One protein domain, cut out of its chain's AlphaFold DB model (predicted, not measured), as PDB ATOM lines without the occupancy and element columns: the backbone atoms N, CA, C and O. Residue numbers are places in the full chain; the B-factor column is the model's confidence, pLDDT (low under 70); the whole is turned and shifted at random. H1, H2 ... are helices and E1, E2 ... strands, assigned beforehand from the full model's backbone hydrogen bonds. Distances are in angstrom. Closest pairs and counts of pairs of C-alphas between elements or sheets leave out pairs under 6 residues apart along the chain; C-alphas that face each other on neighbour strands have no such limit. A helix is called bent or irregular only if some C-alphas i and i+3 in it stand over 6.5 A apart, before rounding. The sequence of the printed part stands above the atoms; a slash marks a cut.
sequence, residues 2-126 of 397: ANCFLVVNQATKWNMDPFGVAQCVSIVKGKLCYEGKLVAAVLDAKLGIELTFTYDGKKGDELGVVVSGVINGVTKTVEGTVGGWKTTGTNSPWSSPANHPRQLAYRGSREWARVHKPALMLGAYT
ATOM      1  N   ALA A   2     187.176 104.778 175.450       84.50
ATOM      2  CA  ALA A   2     186.520 106.037 175.863       84.50
ATOM      3  C   ALA A   2     186.176 106.996 174.698       84.50
ATOM      4  O   ALA A   2     185.050 107.479 174.612       84.50
ATOM      5  N   ASN A   3     187.104 107.201 173.754       86.56
ATOM      6  CA  ASN A   3     186.874 108.060 172.584       86.56
ATOM      7  C   ASN A   3     185.704 107.589 171.706       86.56
ATOM      8  O   ASN A   3     184.943 108.417 171.221       86.56
ATOM      9  N   CYS A   4     185.515 106.277 171.552       88.88
ATOM     10  CA  CYS A   4     184.413 105.705 170.776       88.88
ATOM     11  C   CYS A   4     183.060 106.099 171.389       88.88
ATOM     12  O   CYS A   4     182.155 106.520 170.678       88.88
ATOM     13  N   PHE A   5     182.944 106.039 172.722       91.81
ATOM     14  CA  PHE A   5     181.734 106.460 173.429       91.81
ATOM     15  C   PHE A   5     181.489 107.972 173.325       91.81
ATOM     16  O   PHE A   5     180.349 108.397 173.157       91.81
ATOM     17  N   LEU A   6     182.548 108.791 173.371       90.94
ATOM     18  CA  LEU A   6     182.439 110.238 173.155       90.94
ATOM     19  C   LEU A   6     181.931 110.570 171.743       90.94
ATOM     20  O   LEU A   6     181.018 111.381 171.618       90.94
ATOM     21  N   VAL A   7     182.468 109.910 170.711       92.31
ATOM     22  CA  VAL A   7     182.034 110.074 169.313       92.31
ATOM     23  C   VAL A   7     180.582 109.633 169.126       92.31
ATOM     24  O   VAL A   7     179.787 110.410 168.604       92.31
ATOM     25  N   VAL A   8     180.197 108.445 169.611       94.06
ATOM     26  CA  VAL A   8     178.812 107.945 169.511       94.06
ATOM     27  C   VAL A   8     177.833 108.878 170.227       94.06
ATOM     28  O   VAL A   8     176.836 109.279 169.637       94.06
ATOM     29  N   ASN A   9     178.140 109.306 171.456       93.44
ATOM     30  CA  ASN A   9     177.312 110.261 172.199       93.44
ATOM     31  C   ASN A   9     177.187 111.608 171.461       93.44
ATOM     32  O   ASN A   9     176.111 112.202 171.423       93.44
ATOM     33  N   GLN A  10     178.267 112.100 170.846       93.50
ATOM     34  CA  GLN A  10     178.221 113.349 170.086       93.50
ATOM     35  C   GLN A  10     177.413 113.210 168.787       93.50
ATOM     36  O   GLN A  10     176.595 114.079 168.493       93.50
ATOM     37  N   ALA A  11     177.561 112.095 168.067       94.25
ATOM     38  CA  ALA A  11     176.751 111.767 166.897       94.25
ATOM     39  C   ALA A  11     175.256 111.687 167.250       94.25
ATOM     40  O   ALA A  11     174.431 112.305 166.578       94.25
ATOM     41  N   THR A  12     174.903 111.053 168.378       93.94
ATOM     42  CA  THR A  12     173.529 111.042 168.909       93.94
ATOM     43  C   THR A  12     173.015 112.454 169.206       93.94
ATOM     44  O   THR A  12     171.909 112.800 168.796       93.94
ATOM     45  N   LYS A  13     173.809 113.322 169.854       91.44
ATOM     46  CA  LYS A  13     173.421 114.728 170.097       91.44
ATOM     47  C   LYS A  13     173.211 115.515 168.805       91.44
ATOM     48  O   LYS A  13     172.335 116.382 168.757       91.44
ATOM     49  N   TRP A  14     173.996 115.242 167.767       93.62
ATOM     50  CA  TRP A  14     173.847 115.878 166.459       93.62
ATOM     51  C   TRP A  14     172.778 115.230 165.571       93.62
ATOM     52  O   TRP A  14     172.335 115.881 164.633       93.62
ATOM     53  N   ASN A  15     172.260 114.053 165.942       92.81
ATOM     54  CA  ASN A  15     171.348 113.233 165.137       92.81
ATOM     55  C   ASN A  15     171.974 112.820 163.790       92.81
ATOM     56  O   ASN A  15     171.358 112.952 162.736       92.81
ATOM     57  N   MET A  16     173.223 112.354 163.842       93.19
ATOM     58  CA  MET A  16     174.003 111.894 162.689       93.19
ATOM     59  C   MET A  16     174.518 110.468 162.900       93.19
ATOM     60  O   MET A  16     174.599 109.987 164.032       93.19
ATOM     61  N   ASP A  17     174.902 109.809 161.807       93.75
ATOM     62  CA  ASP A  17     175.524 108.487 161.853       93.75
ATOM     63  C   ASP A  17     176.891 108.524 162.581       93.75
ATOM     64  O   ASP A  17     177.749 109.347 162.243       93.75
ATOM     65  N   PRO A  18     177.133 107.646 163.576       93.75
ATOM     66  CA  PRO A  18     178.373 107.652 164.342       93.75
ATOM     67  C   PRO A  18     179.614 107.252 163.538       93.75
ATOM     68  O   PRO A  18     180.706 107.666 163.925       93.75
ATOM     69  N   PHE A  19     179.493 106.492 162.442       93.44
ATOM     70  CA  PHE A  19     180.641 106.148 161.600       93.44
ATOM     71  C   PHE A  19     181.047 107.338 160.724       93.44
ATOM     72  O   PHE A  19     182.223 107.693 160.699       93.44
ATOM     73  N   GLY A  20     180.089 108.028 160.101       92.94
ATOM     74  CA  GLY A  20     180.331 109.273 159.365       92.94
ATOM     75  C   GLY A  20     180.935 110.374 160.243       92.94
ATOM     76  O   GLY A  20     181.890 111.036 159.837       92.94
ATOM     77  N   VAL A  21     180.451 110.517 161.485       93.38
ATOM     78  CA  VAL A  21     181.066 111.415 162.478       93.38
ATOM     79  C   VAL A  21     182.485 110.955 162.829       93.38
ATOM     80  O   VAL A  21     183.381 111.792 162.865       93.38
ATOM     81  N   ALA A  22     182.729 109.655 163.041       94.12
ATOM     82  CA  ALA A  22     184.064 109.138 163.358       94.12
ATOM     83  C   ALA A  22     185.102 109.411 162.255       94.12
ATOM     84  O   ALA A  22     186.243 109.728 162.575       94.12
ATOM     85  N   GLN A  23     184.702 109.352 160.979       93.62
ATOM     86  CA  GLN A  23     185.568 109.670 159.832       93.62
ATOM     87  C   GLN A  23     185.912 111.165 159.707       93.62
ATOM     88  O   GLN A  23     186.764 111.533 158.903       93.62
ATOM     89  N   CYS A  24     185.260 112.033 160.489       92.06
ATOM     90  CA  CYS A  24     185.495 113.479 160.500       92.06
ATOM     91  C   CYS A  24     186.026 113.979 161.859       92.06
ATOM     92  O   CYS A  24     185.770 115.119 162.274       92.06
ATOM     93  N   VAL A  25     186.718 113.094 162.585       91.19
ATOM     94  CA  VAL A  25     187.269 113.324 163.925       91.19
ATOM     95  C   VAL A  25     188.745 112.946 163.962       91.19
ATOM     96  O   VAL A  25     189.133 111.848 163.576       91.19
ATOM     97  N   SER A  26     189.564 113.837 164.514       87.75
ATOM     98  CA  SER A  26     190.992 113.621 164.743       87.75
ATOM     99  C   SER A  26     191.299 113.516 166.249       87.75
ATOM    100  O   SER A  26     190.490 113.899 167.102       87.75
ATOM    101  N   ILE A  27     192.480 112.990 166.601       86.62
ATOM    102  CA  ILE A  27     193.000 113.021 167.977       86.62
ATOM    103  C   ILE A  27     194.235 113.925 168.024       86.62
ATOM    104  O   ILE A  27     195.367 113.471 167.849       86.62
ATOM    105  N   VAL A  28     194.040 115.205 168.338       81.44
ATOM    106  CA  VAL A  28     195.148 116.141 168.568       81.44
ATOM    107  C   VAL A  28     195.563 116.077 170.036       81.44
ATOM    108  O   VAL A  28     194.790 116.386 170.943       81.44
ATOM    109  N   LYS A  29     196.815 115.672 170.288       75.94
ATOM    110  CA  LYS A  29     197.461 115.691 171.620       75.94
ATOM    111  C   LYS A  29     196.601 115.072 172.744       75.94
ATOM    112  O   LYS A  29     196.566 115.582 173.864       75.94
ATOM    113  N   GLY A  30     195.898 113.979 172.437       81.75
ATOM    114  CA  GLY A  30     195.087 113.218 173.395       81.75
ATOM    115  C   GLY A  30     193.655 113.723 173.626       81.75
ATOM    116  O   GLY A  30     192.981 113.185 174.500       81.75
ATOM    117  N   LYS A  31     193.162 114.708 172.864       84.12
ATOM    118  CA  LYS A  31     191.738 115.084 172.845       84.12
ATOM    119  C   LYS A  31     191.133 114.863 171.462       84.12
ATOM    120  O   LYS A  31     191.845 114.923 170.467       84.12
ATOM    121  N   LEU A  32     189.822 114.628 171.425       89.38
ATOM    122  CA  LEU A  32     189.057 114.561 170.182       89.38
ATOM    123  C   LEU A  32     188.814 115.966 169.631       89.38
ATOM    124  O   LEU A  32     188.357 116.847 170.365       89.38
ATOM    125  N   CYS A  33     189.079 116.120 168.341       89.62
ATOM    126  CA  CYS A  33     188.830 117.321 167.564       89.62
ATOM    127  C   CYS A  33     187.911 116.982 166.384       89.62
ATOM    128  O   CYS A  33     188.050 115.922 165.781       89.62
ATOM    129  N   TYR A  34     186.967 117.866 166.076       92.38
ATOM    130  CA  TYR A  34     185.987 117.705 165.004       92.38
ATOM    131  C   TYR A  34     186.330 118.639 163.839       92.38
ATOM    132  O   TYR A  34     186.614 119.823 164.048       92.38
ATOM    133  N   GLU A  35     186.276 118.123 162.611       90.69
ATOM    134  CA  GLU A  35     186.609 118.898 161.415       90.69
ATOM    135  C   GLU A  35     185.564 119.982 161.096       90.69
ATOM    136  O   GLU A  35     184.361 119.820 161.315       90.69
ATOM    137  N   GLY A  36     185.998 121.089 160.482       89.19
ATOM    138  CA  GLY A  36     185.097 122.195 160.133       89.19
ATOM    139  C   GLY A  36     183.998 121.836 159.122       89.19
ATOM    140  O   GLY A  36     182.888 122.351 159.241       89.19
ATOM    141  N   LYS A  37     184.260 120.908 158.183       91.75
ATOM    142  CA  LYS A  37     183.230 120.390 157.254       91.75
ATOM    143  C   LYS A  37     182.095 119.666 157.983       91.75
ATOM    144  O   LYS A  37     180.941 119.811 157.596       91.75
ATOM    145  N   LEU A  38     182.406 118.946 159.065       94.69
ATOM    146  CA  LEU A  38     181.396 118.269 159.871       94.69
ATOM    147  C   LEU A  38     180.522 119.295 160.592       94.69
ATOM    148  O   LEU A  38     179.308 119.158 160.595       94.69
ATOM    149  N   VAL A  39     181.114 120.357 161.147       94.06
ATOM    150  CA  VAL A  39     180.350 121.430 161.806       94.06
ATOM    151  C   VAL A  39     179.380 122.115 160.835       94.06
ATOM    152  O   VAL A  39     178.239 122.369 161.213       94.06
ATOM    153  N   ALA A  40     179.791 122.353 159.584       93.62
ATOM    154  CA  ALA A  40     178.896 122.859 158.541       93.62
ATOM    155  C   ALA A  40     177.749 121.872 158.231       93.62
ATOM    156  O   ALA A  40     176.587 122.266 158.256       93.62
ATOM    157  N   ALA A  41     178.055 120.584 158.041       94.56
ATOM    158  CA  ALA A  41     177.042 119.550 157.800       94.56
ATOM    159  C   ALA A  41     176.053 119.391 158.973       94.56
ATOM    160  O   ALA A  41     174.866 119.163 158.757       94.56
ATOM    161  N   VAL A  42     176.513 119.553 160.219       95.31
ATOM    162  CA  VAL A  42     175.654 119.530 161.411       95.31
ATOM    163  C   VAL A  42     174.718 120.751 161.451       95.31
ATOM    164  O   VAL A  42     173.569 120.613 161.869       95.31
ATOM    165  N   LEU A  43     175.179 121.946 161.055       95.12
ATOM    166  CA  LEU A  43     174.335 123.152 161.009       95.12
ATOM    167  C   LEU A  43     173.173 122.993 160.023       95.12
ATOM    168  O   LEU A  43     172.036 123.319 160.371       95.12
ATOM    169  N   ASP A  44     173.449 122.442 158.845       94.62
ATOM    170  CA  ASP A  44     172.434 122.112 157.851       94.62
ATOM    171  C   ASP A  44     171.504 120.997 158.369       94.62
ATOM    172  O   ASP A  44     170.356 121.258 158.732       94.62
ATOM    173  N   ALA A  45     172.028 119.784 158.571       90.62
ATOM    174  CA  ALA A  45     171.228 118.604 158.904       90.62
ATOM    175  C   ALA A  45     170.412 118.723 160.207       90.62
ATOM    176  O   ALA A  45     169.359 118.097 160.336       90.62
ATOM    177  N   LYS A  46     170.883 119.500 161.196       91.62
ATOM    178  CA  LYS A  46     170.198 119.650 162.492       91.62
ATOM    179  C   LYS A  46     169.321 120.898 162.591       91.62
ATOM    180  O   LYS A  46     168.345 120.874 163.342       91.62
ATOM    181  N   LEU A  47     169.696 122.000 161.939       92.94
ATOM    182  CA  LEU A  47     169.057 123.309 162.143       92.94
ATOM    183  C   LEU A  47     168.480 123.925 160.860       92.94
ATOM    184  O   LEU A  47     167.838 124.971 160.963       92.94
ATOM    185  N   GLY A  48     168.696 123.317 159.689       94.38
ATOM    186  CA  GLY A  48     168.332 123.882 158.388       94.38
ATOM    187  C   GLY A  48     169.107 125.162 158.067       94.38
ATOM    188  O   GLY A  48     168.551 126.081 157.469       94.38
ATOM    189  N   ILE A  49     170.350 125.273 158.552       96.25
ATOM    190  CA  ILE A  49     171.193 126.460 158.372       96.25
ATOM    191  C   ILE A  49     172.306 126.130 157.386       96.25
ATOM    192  O   ILE A  49     173.389 125.688 157.769       96.25
ATOM    193  N   GLU A  50     172.034 126.410 156.118       96.12
ATOM    194  CA  GLU A  50     173.053 126.466 155.079       96.12
ATOM    195  C   GLU A  50     173.944 127.706 155.281       96.12
ATOM    196  O   GLU A  50     173.462 128.801 155.601       96.12
ATOM    197  N   LEU A  51     175.261 127.535 155.118       96.88
ATOM    198  CA  LEU A  51     176.239 128.619 155.201       96.88
ATOM    199  C   LEU A  51     176.686 129.054 153.804       96.88
ATOM    200  O   LEU A  51     177.132 128.241 153.001       96.88
ATOM    201  N   THR A  52     176.638 130.358 153.545       97.19
ATOM    202  CA  THR A  52     177.159 130.976 152.320       97.19
ATOM    203  C   THR A  52     178.527 131.605 152.583       97.19
ATOM    204  O   THR A  52     178.693 132.374 153.534       97.19
ATOM    205  N   PHE A  53     179.494 131.304 151.712       97.12
ATOM    206  CA  PHE A  53     180.883 131.759 151.794       97.12
ATOM    207  C   PHE A  53     181.180 132.758 150.672       97.12
ATOM    208  O   PHE A  53     181.080 132.419 149.494       97.12
ATOM    209  N   THR A  54     181.571 133.983 151.018       97.62
ATOM    210  CA  THR A  54     181.972 135.015 150.049       97.62
ATOM    211  C   THR A  54     183.437 135.370 150.259       97.62
ATOM    212  O   THR A  54     183.820 135.754 151.359       97.62
ATOM    213  N   TYR A  55     184.258 135.241 149.216       96.81
ATOM    214  CA  TYR A  55     185.696 135.524 149.271       96.81
ATOM    215  C   TYR A  55     186.016 136.875 148.634       96.81
ATOM    216  O   TYR A  55     185.381 137.270 147.658       96.81
ATOM    217  N   ASP A  56     187.035 137.560 149.147       93.19
ATOM    218  CA  ASP A  56     187.424 138.900 148.682       93.19
ATOM    219  C   ASP A  56     188.376 138.916 147.470       93.19
ATOM    220  O   ASP A  56     188.771 139.981 146.995       93.19
ATOM    221  N   GLY A  57     188.760 137.738 146.966       91.00
ATOM    222  CA  GLY A  57     189.628 137.578 145.797       91.00
ATOM    223  C   GLY A  57     191.105 137.928 146.021       91.00
ATOM    224  O   GLY A  57     191.883 137.873 145.063       91.00
ATOM    225  N   LYS A  58     191.519 138.266 147.253       94.81
ATOM    226  CA  LYS A  58     192.935 138.492 147.585       94.81
ATOM    227  C   LYS A  58     193.709 137.164 147.640       94.81
ATOM    228  O   LYS A  58     193.179 136.095 147.340       94.81
ATOM    229  N   LYS A  59     195.008 137.212 147.953       93.00
ATOM    230  CA  LYS A  59     195.899 136.037 147.941       93.00
ATOM    231  C   LYS A  59     196.802 135.993 149.168       93.00
ATOM    232  O   LYS A  59     197.108 137.024 149.760       93.00
ATOM    233  N   GLY A  60     197.266 134.789 149.504       91.19
ATOM    234  CA  GLY A  60     198.094 134.558 150.686       91.19
ATOM    235  C   GLY A  60     197.366 134.991 151.956       91.19
ATOM    236  O   GLY A  60     196.157 134.813 152.065       91.19
ATOM    237  N   ASP A  61     198.097 135.602 152.884       94.31
ATOM    238  CA  ASP A  61     197.582 136.017 154.195       94.31
ATOM    239  C   ASP A  61     196.432 137.038 154.129       94.31
ATOM    240  O   ASP A  61     195.637 137.124 155.066       94.31
ATOM    241  N   GLU A  62     196.312 137.787 153.032       95.81
ATOM    242  CA  GLU A  62     195.251 138.781 152.852       95.81
ATOM    243  C   GLU A  62     193.925 138.192 152.352       95.81
ATOM    244  O   GLU A  62     192.915 138.885 152.434       95.81
ATOM    245  N   LEU A  63     193.909 136.951 151.839       96.00
ATOM    246  CA  LEU A  63     192.681 136.297 151.369       96.00
ATOM    247  C   LEU A  63     191.673 136.202 152.520       96.00
ATOM    248  O   LEU A  63     191.943 135.565 153.542       96.00
ATOM    249  N   GLY A  64     190.517 136.832 152.327       97.06
ATOM    250  CA  GLY A  64     189.421 136.897 153.285       97.06
ATOM    251  C   GLY A  64     188.224 136.031 152.901       97.06
ATOM    252  O   GLY A  64     187.972 135.776 151.721       97.06
ATOM    253  N   VAL A  65     187.455 135.622 153.911       97.81
ATOM    254  CA  VAL A  65     186.109 135.058 153.762       97.81
ATOM    255  C   VAL A  65     185.124 135.784 154.676       97.81
ATOM    256  O   VAL A  65     185.422 136.066 155.838       97.81
ATOM    257  N   VAL A  66     183.924 136.026 154.157       98.12
ATOM    258  CA  VAL A  66     182.717 136.327 154.927       98.12
ATOM    259  C   VAL A  66     181.869 135.059 154.935       98.12
ATOM    260  O   VAL A  66     181.448 134.583 153.879       98.12
ATOM    261  N   VAL A  67     181.638 134.491 156.116       97.88
ATOM    262  CA  VAL A  67     180.741 133.347 156.316       97.88
ATOM    263  C   VAL A  67     179.418 133.866 156.836       97.88
ATOM    264  O   VAL A  67     179.377 134.543 157.862       97.88
ATOM    265  N   SER A  68     178.336 133.553 156.133       97.44
ATOM    266  CA  SER A  68     176.996 134.045 156.438       97.44
ATOM    267  C   SER A  68     175.993 132.903 156.568       97.44
ATOM    268  O   SER A  68     176.103 131.889 155.887       97.44
ATOM    269  N   GLY A  69     175.012 133.072 157.450       97.00
ATOM    270  CA  GLY A  69     173.917 132.126 157.655       97.00
ATOM    271  C   GLY A  69     172.701 132.841 158.235       97.00
ATOM    272  O   GLY A  69     172.839 133.866 158.910       97.00
ATOM    273  N   VAL A  70     171.500 132.333 157.965       96.50
ATOM    274  CA  VAL A  70     170.245 132.978 158.382       96.50
ATOM    275  C   VAL A  70     169.712 132.334 159.660       96.50
ATOM    276  O   VAL A  70     169.570 131.118 159.754       96.50
ATOM    277  N   ILE A  71     169.376 133.153 160.660       94.31
ATOM    278  CA  ILE A  71     168.678 132.719 161.876       94.31
ATOM    279  C   ILE A  71     167.422 133.569 162.028       94.31
ATOM    280  O   ILE A  71     167.516 134.786 162.166       94.31
ATOM    281  N   ASN A  72     166.249 132.932 162.040       93.12
ATOM    282  CA  ASN A  72     164.949 133.595 162.209       93.12
ATOM    283  C   ASN A  72     164.737 134.763 161.215       93.12
ATOM    284  O   ASN A  72     164.261 135.829 161.595       93.12
ATOM    285  N   GLY A  73     165.159 134.585 159.956       93.38
ATOM    286  CA  GLY A  73     165.099 135.618 158.911       93.38
ATOM    287  C   GLY A  73     166.188 136.699 158.985       93.38
ATOM    288  O   GLY A  73     166.241 137.557 158.112       93.38
ATOM    289  N   VAL A  74     167.077 136.665 159.986       95.94
ATOM    290  CA  VAL A  74     168.182 137.622 160.139       95.94
ATOM    291  C   VAL A  74     169.499 136.979 159.715       95.94
ATOM    292  O   VAL A  74     169.944 136.004 160.324       95.94
ATOM    293  N   THR A  75     170.161 137.557 158.712       97.62
ATOM    294  CA  THR A  75     171.526 137.176 158.326       97.62
ATOM    295  C   THR A  75     172.507 137.491 159.453       97.62
ATOM    296  O   THR A  75     172.518 138.596 160.004       97.62
ATOM    297  N   LYS A  76     173.339 136.513 159.803       97.75
ATOM    298  CA  LYS A  76     174.451 136.632 160.748       97.75
ATOM    299  C   LYS A  76     175.749 136.289 160.039       97.75
ATOM    300  O   LYS A  76     175.766 135.349 159.244       97.75
ATOM    301  N   THR A  77     176.807 137.042 160.317       97.75
ATOM    302  CA  THR A  77     178.089 136.943 159.615       97.75
ATOM    303  C   THR A  77     179.263 136.820 160.578       97.75
ATOM    304  O   THR A  77     179.242 137.369 161.679       97.75
ATOM    305  N   VAL A  78     180.301 136.117 160.129       97.38
ATOM    306  CA  VAL A  78     181.643 136.117 160.720       97.38
ATOM    307  C   VAL A  78     182.653 136.309 159.594       97.38
ATOM    308  O   VAL A  78     182.491 135.746 158.511       97.38
ATOM    309  N   GLU A  79     183.688 137.099 159.849       97.50
ATOM    310  CA  GLU A  79     184.720 137.454 158.874       97.50
ATOM    311  C   GLU A  79     186.097 137.011 159.372       97.50
ATOM    312  O   GLU A  79     186.366 137.020 160.575       97.50
ATOM    313  N   GLY A  80     186.979 136.639 158.447       95.88
ATOM    314  CA  GLY A  80     188.352 136.267 158.769       95.88
ATOM    315  C   GLY A  80     189.241 136.166 157.540       95.88
ATOM    316  O   GLY A  80     188.757 136.088 156.411       95.88
ATOM    317  N   THR A  81     190.554 136.164 157.761       97.19
ATOM    318  CA  THR A  81     191.571 136.070 156.706       97.19
ATOM    319  C   THR A  81     192.536 134.928 156.970       97.19
ATOM    320  O   THR A  81     192.705 134.502 158.114       97.19
ATOM    321  N   VAL A  82     193.225 134.455 155.929       94.50
ATOM    322  CA  VAL A  82     194.278 133.437 156.068       94.50
ATOM    323  C   VAL A  82     195.321 133.879 157.094       94.50
ATOM    324  O   VAL A  82     195.697 133.089 157.951       94.50
ATOM    325  N   GLY A  83     195.744 135.144 157.072       93.75
ATOM    326  CA  GLY A  83     196.718 135.687 158.019       93.75
ATOM    327  C   GLY A  83     196.251 135.641 159.475       93.75
ATOM    328  O   GLY A  83     197.065 135.378 160.355       93.75
ATOM    329  N   GLY A  84     194.953 135.849 159.728       92.25
ATOM    330  CA  GLY A  84     194.367 135.787 161.071       92.25
ATOM    331  C   GLY A  84     193.976 134.380 161.541       92.25
ATOM    332  O   GLY A  84     193.863 134.160 162.744       92.25
ATOM    333  N   TRP A  85     193.753 133.435 160.621       92.31
ATOM    334  CA  TRP A  85     193.162 132.120 160.917       92.31
ATOM    335  C   TRP A  85     194.046 130.905 160.610       92.31
ATOM    336  O   TRP A  85     193.707 129.805 161.058       92.31
ATOM    337  N   LYS A  86     195.165 131.067 159.892       89.19
ATOM    338  CA  LYS A  86     196.095 129.964 159.615       89.19
ATOM    339  C   LYS A  86     196.753 129.443 160.888       89.19
ATOM    340  O   LYS A  86     197.240 130.216 161.712       89.19
ATOM    341  N   THR A  87     196.861 128.125 160.998       82.62
ATOM    342  CA  THR A  87     197.687 127.467 162.017       82.62
ATOM    343  C   THR A  87     198.987 126.951 161.417       82.62
ATOM    344  O   THR A  87     199.049 126.496 160.269       82.62
ATOM    345  N   THR A  88     200.069 127.052 162.186       76.88
ATOM    346  CA  THR A  88     201.418 126.662 161.766       76.88
ATOM    347  C   THR A  88     201.811 125.319 162.378       76.88
ATOM    348  O   THR A  88     201.450 124.994 163.507       76.88
ATOM    349  N   GLY A  89     202.554 124.511 161.621       70.69
ATOM    350  CA  GLY A  89     203.010 123.195 162.067       70.69
ATOM    351  C   GLY A  89     203.326 122.253 160.910       70.69
ATOM    352  O   GLY A  89     202.912 122.485 159.771       70.69
ATOM    353  N   THR A  90     204.055 121.179 161.213       65.50
ATOM    354  CA  THR A  90     204.292 120.067 160.282       65.50
ATOM    355  C   THR A  90     202.953 119.482 159.835       65.50
ATOM    356  O   THR A  90     202.090 119.225 160.672       65.50
ATOM    357  N   ASN A  91     202.781 119.289 158.527       69.12
ATOM    358  CA  ASN A  91     201.545 118.807 157.900       69.12
ATOM    359  C   ASN A  91     200.300 119.676 158.187       69.12
ATOM    360  O   ASN A  91     199.175 119.189 158.095       69.12
ATOM    361  N   SER A  92     200.473 120.971 158.498       80.19
ATOM    362  CA  SER A  92     199.339 121.899 158.602       80.19
ATOM    363  C   SER A  92     198.557 121.935 157.277       80.19
ATOM    364  O   SER A  92     199.167 122.123 156.216       80.19
ATOM    365  N   PRO A  93     197.214 121.834 157.300       81.88
ATOM    366  CA  PRO A  93     196.398 121.894 156.089       81.88
ATOM    367  C   PRO A  93     196.422 123.283 155.419       81.88
ATOM    368  O   PRO A  93     196.043 123.413 154.253       81.88
ATOM    369  N   TRP A  94     196.923 124.306 156.124       87.88
ATOM    370  CA  TRP A  94     197.153 125.672 155.637       87.88
ATOM    371  C   TRP A  94     198.463 125.846 154.842       87.88
ATOM    372  O   TRP A  94     198.726 126.931 154.324       87.88
ATOM    373  N   SER A  95     199.299 124.806 154.751       86.31
ATOM    374  CA  SER A  95     200.621 124.847 154.099       86.31
ATOM    375  C   SER A  95     200.577 125.158 152.596       86.31
ATOM    376  O   SER A  95     201.450 125.866 152.097       86.31
ATOM    377  N   SER A  96     199.558 124.676 151.880       88.25
ATOM    378  CA  SER A  96     199.362 124.951 150.452       88.25
ATOM    379  C   SER A  96     198.400 126.127 150.229       88.25
ATOM    380  O   SER A  96     197.260 126.057 150.697       88.25
ATOM    381  N   PRO A  97     198.778 127.161 149.449       88.06
ATOM    382  CA  PRO A  97     197.872 128.246 149.064       88.06
ATOM    383  C   PRO A  97     196.594 127.789 148.352       88.06
ATOM    384  O   PRO A  97     195.555 128.429 148.489       88.06
ATOM    385  N   ALA A  98     196.630 126.653 147.647       89.38
ATOM    386  CA  ALA A  98     195.444 126.078 147.008       89.38
ATOM    387  C   ALA A  98     194.383 125.617 148.030       89.38
ATOM    388  O   ALA A  98     193.191 125.613 147.732       89.38
ATOM    389  N   ASN A  99     194.795 125.280 149.258       90.44
ATOM    390  CA  ASN A  99     193.882 124.881 150.330       90.44
ATOM    391  C   ASN A  99     193.247 126.070 151.062       90.44
ATOM    392  O   ASN A  99     192.280 125.863 151.796       90.44
ATOM    393  N   HIS A 100     193.769 127.292 150.902       94.31
ATOM    394  CA  HIS A 100     193.371 128.448 151.714       94.31
ATOM    395  C   HIS A 100     191.863 128.756 151.674       94.31
ATOM    396  O   HIS A 100     191.298 128.893 152.758       94.31
ATOM    397  N   PRO A 101     191.160 128.771 150.518       94.06
ATOM    398  CA  PRO A 101     189.708 128.991 150.497       94.06
ATOM    399  C   PRO A 101     188.937 127.912 151.274       94.06
ATOM    400  O   PRO A 101     188.069 128.216 152.087       94.06
ATOM    401  N   ARG A 102     189.313 126.638 151.097       93.69
ATOM    402  CA  ARG A 102     188.695 125.498 151.793       93.69
ATOM    403  C   ARG A 102     188.905 125.571 153.308       93.69
ATOM    404  O   ARG A 102     187.963 125.361 154.068       93.69
ATOM    405  N   GLN A 103     190.116 125.905 153.755       92.75
ATOM    406  CA  GLN A 103     190.412 126.054 155.183       92.75
ATOM    407  C   GLN A 103     189.719 127.276 155.801       92.75
ATOM    408  O   GLN A 103     189.225 127.187 156.926       92.75
ATOM    409  N   LEU A 104     189.581 128.373 155.052       95.50
ATOM    410  CA  LEU A 104     188.765 129.524 155.440       95.50
ATOM    411  C   LEU A 104     187.289 129.153 155.626       95.50
ATOM    412  O   LEU A 104     186.721 129.490 156.661       95.50
ATOM    413  N   ALA A 105     186.677 128.411 154.694       95.19
ATOM    414  CA  ALA A 105     185.308 127.915 154.865       95.19
ATOM    415  C   ALA A 105     185.174 127.035 156.116       95.19
ATOM    416  O   ALA A 105     184.250 127.209 156.914       95.19
ATOM    417  N   TYR A 106     186.120 126.118 156.333       93.69
ATOM    418  CA  TYR A 106     186.093 125.208 157.478       93.69
ATOM    419  C   TYR A 106     186.314 125.931 158.809       93.69
ATOM    420  O   TYR A 106     185.640 125.597 159.782       93.69
ATOM    421  N   ARG A 107     187.224 126.912 158.901       93.06
ATOM    422  CA  ARG A 107     187.386 127.722 160.121       93.06
ATOM    423  C   ARG A 107     186.202 128.662 160.327       93.06
ATOM    424  O   ARG A 107     185.601 128.622 161.393       93.06
ATOM    425  N   GLY A 108     185.774 129.390 159.304       95.50
ATOM    426  CA  GLY A 108     184.636 130.301 159.403       95.50
ATOM    427  C   GLY A 108     183.317 129.607 159.764       95.50
ATOM    428  O   GLY A 108     182.561 130.150 160.563       95.50
ATOM    429  N   SER A 109     183.077 128.373 159.303       95.62
ATOM    430  CA  SER A 109     181.924 127.562 159.744       95.62
ATOM    431  C   SER A 109     181.940 127.288 161.253       95.62
ATOM    432  O   SER A 109     180.900 127.326 161.910       95.62
ATOM    433  N   ARG A 110     183.129 127.038 161.818       92.56
ATOM    434  CA  ARG A 110     183.327 126.792 163.255       92.56
ATOM    435  C   ARG A 110     183.154 128.069 164.068       92.56
ATOM    436  O   ARG A 110     182.406 128.049 165.040       92.56
ATOM    437  N   GLU A 111     183.779 129.169 163.652       94.62
ATOM    438  CA  GLU A 111     183.643 130.473 164.317       94.62
ATOM    439  C   GLU A 111     182.178 130.960 164.275       94.62
ATOM    440  O   GLU A 111     181.619 131.361 165.296       94.62
ATOM    441  N   TRP A 112     181.491 130.816 163.135       96.75
ATOM    442  CA  TRP A 112     180.062 131.126 163.005       96.75
ATOM    443  C   TRP A 112     179.203 130.273 163.952       96.75
ATOM    444  O   TRP A 112     178.363 130.805 164.684       96.75
ATOM    445  N   ALA A 113     179.450 128.957 164.013       95.94
ATOM    446  CA  ALA A 113     178.762 128.062 164.943       95.94
ATOM    447  C   ALA A 113     179.038 128.421 166.413       95.94
ATOM    448  O   ALA A 113     178.117 128.386 167.230       95.94
ATOM    449  N   ARG A 114     180.272 128.810 166.764       93.38
ATOM    450  CA  ARG A 114     180.645 129.269 168.113       93.38
ATOM    451  C   ARG A 114     179.876 130.521 168.523       93.38
ATOM    452  O   ARG A 114     179.312 130.536 169.614       93.38
ATOM    453  N   VAL A 115     179.830 131.539 167.663       95.06
ATOM    454  CA  VAL A 115     179.188 132.826 167.977       95.06
ATOM    455  C   VAL A 115     177.661 132.710 167.978       95.06
ATOM    456  O   VAL A 115     177.001 133.256 168.861       95.06
ATOM    457  N   HIS A 116     177.072 131.998 167.011       96.12
ATOM    458  CA  HIS A 116     175.625 132.045 166.772       96.12
ATOM    459  C   HIS A 116     174.849 130.792 167.199       96.12
ATOM    460  O   HIS A 116     173.636 130.877 167.410       96.12
ATOM    461  N   LYS A 117     175.513 129.638 167.358       95.56
ATOM    462  CA  LYS A 117     174.917 128.364 167.812       95.56
ATOM    463  C   LYS A 117     175.807 127.629 168.842       95.56
ATOM    464  O   LYS A 117     176.012 126.421 168.706       95.56
ATOM    465  N   PRO A 118     176.286 128.288 169.920       93.00
ATOM    466  CA  PRO A 118     177.268 127.712 170.853       93.00
ATOM    467  C   PRO A 118     176.839 126.380 171.487       93.00
ATOM    468  O   PRO A 118     177.687 125.532 171.759       93.00
ATOM    469  N   ALA A 119     175.533 126.154 171.674       89.19
ATOM    470  CA  ALA A 119     174.988 124.892 172.183       89.19
ATOM    471  C   ALA A 119     175.323 123.676 171.296       89.19
ATOM    472  O   ALA A 119     175.495 122.574 171.813       89.19
ATOM    473  N   LEU A 120     175.464 123.872 169.978       91.12
ATOM    474  CA  LEU A 120     175.886 122.834 169.033       91.12
ATOM    475  C   LEU A 120     177.327 122.376 169.294       91.12
ATOM    476  O   LEU A 120     177.655 121.198 169.151       91.12
ATOM    477  N   MET A 121     178.166 123.337 169.679       91.56
ATOM    478  CA  MET A 121     179.614 123.216 169.813       91.56
ATOM    479  C   MET A 121     180.052 122.879 171.251       91.56
ATOM    480  O   MET A 121     181.249 122.828 171.545       91.56
ATOM    481  N   LEU A 122     179.107 122.668 172.175       87.25
ATOM    482  CA  LEU A 122     179.392 122.416 173.588       87.25
ATOM    483  C   LEU A 122     180.127 121.077 173.777       87.25
ATOM    484  O   LEU A 122     179.564 120.005 173.566       87.25
ATOM    485  N   GLY A 123     181.390 121.147 174.205       82.62
ATOM    486  CA  GLY A 123     182.260 119.979 174.390       82.62
ATOM    487  C   GLY A 123     182.900 119.441 173.102       82.62
ATOM    488  O   GLY A 123     183.784 118.592 173.187       82.62
ATOM    489  N   ALA A 124     182.516 119.961 171.934       86.69
ATOM    490  CA  ALA A 124     183.274 119.777 170.705       86.69
ATOM    491  C   ALA A 124     184.460 120.753 170.701       86.69
ATOM    492  O   ALA A 124     184.274 121.955 170.900       86.69
ATOM    493  N   TYR A 125     185.668 120.241 170.480       85.00
ATOM    494  CA  TYR A 125     186.856 121.032 170.143       85.00
ATOM    495  C   TYR A 125     187.196 120.809 168.674       85.00
ATOM    496  O   TYR A 125     186.758 119.826 168.086       85.00
ATOM    497  N   THR A 126     187.977 121.697 168.078       79.88
ATOM    498  CA  THR A 126     188.442 121.569 166.692       79.88
ATOM    499  C   THR A 126     189.963 121.729 166.644       79.88
ATOM    500  O   THR A 126     190.557 122.232 167.601       79.88
TER     501      THR A 126
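What this domain is: This is residues 2 to 126 of the 397 residues of an uncharacterized protein of Bosea sp. WAO (UniProt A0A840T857). The domain is a flat slab with the long helix H5 through its middle, lying slantwise over one face of a three-stranded sheet, E3, E4 and E5, whose other face is bare. H3 packs on the side of H5 away from that sheet, and beyond H3, far from the sheet, lie H1, H2 and the small hairpin of E1 and E2, with few contacts to H3. Of the two shortest helices, H4 grazes the sheet and H6 makes a corner with H5 just after it. The printed part has 125 residues with six named helices and five named strands, in the order H1 H2 E1 E2 H3 E3 E4 E5 H4 H5 H6, and its class is mixed, helices and strands; both sheets, E3 - E4 - E5 and E1 - E2, are antiparallel. The whole is compact, with a radius of gyration of the C-alphas of 14.8 A, and spans 42 by 42 by 19 A.

How they stand to each other: H1, residues 2 to 14, touches H2, residues 18 to 22, with its residues 7 to 12 alone; the closest C-alphas are those of Ala 11 and Pro 18, 5.1 A apart. The hairpin of E1, residues 25 to 28, and E2, residues 31 to 34, is antiparallel, with N 26 and O 33 within hydrogen-bond range at 2.9 A. H3, residues 36 to 47, is close to H1 but not clearly touching, with the closest C-alphas, of Trp 14 and Val 42, 6.5 A apart. E3, residues 52 to 55, E4, residues 64 to 71, and E5, residues 74 to 81, form a meander, each strand the antiparallel neighbour of the one before. In the hairpin of E3 and E4, N 54 and O 66 are 2.9 A apart; in that of E4 and E5, N 67 and O 78 are 2.8 A apart. H4, residues 82 to 85, only grazes this sheet, with 5 pairs of C-alphas within 10 A. H5, residues 97 to 116, is on the sheet at a height over the sheet of 7.8 A, making two layers, a helix on one face of a sheet. It lies over E4, E5 and, only just, E3, with 3 of its C-alphas there, and runs slantwise to the strands, at 34 degrees to E4 on the local plane. H5 is the hub, touching three helices. Its residues 105 to 113 alone touch H3, with the C-alphas of Gly 36 and Tyr 106 closest at 4.1 A, at a steep tilt of 41 degrees, the same way. Its residues 100 to 107 alone touch H4, closest at the C-alphas of Val 82 and His 100, 6.7 A. H6, residues 118 to 121, and H5 only just touch, and only at the corner, with 3 pairs of C-alphas within 8 A, the closest being those of Arg 114 and Met 121, 6.4 A apart. In H1, H2 and H3 every O i to N i+4 pair is within hydrogen-bond range, in H5 13 of 16 are, and H4 and H6 are too short for such a pair.

Where its parts are: H1 begins at C-alpha 2, (186.520, 106.037, 175.863), and measures 18.6 A from first to last C-alpha. H3 measures 16.2 A, E4 22.8 A and E5 23.7 A. H5 runs 28.7 A from C-alpha 97 at (197.872, 128.246, 149.064) to C-alpha 116 at (175.625, 132.045, 166.772); it is irregular, with C-alphas 98 and 101 7.3 A apart. H6 ends at C-alpha 121, (179.614, 123.216, 169.813).

The domain as a whole: The two C-alphas farthest apart, those of Ala 2 and Gly 57, are 43.7 A apart. The printed part has no cut. The link from H4 to H5, 11 residues, is long. The mean pLDDT of the printed part is 91.7, and residues 90 to 91, in that link, are under 70.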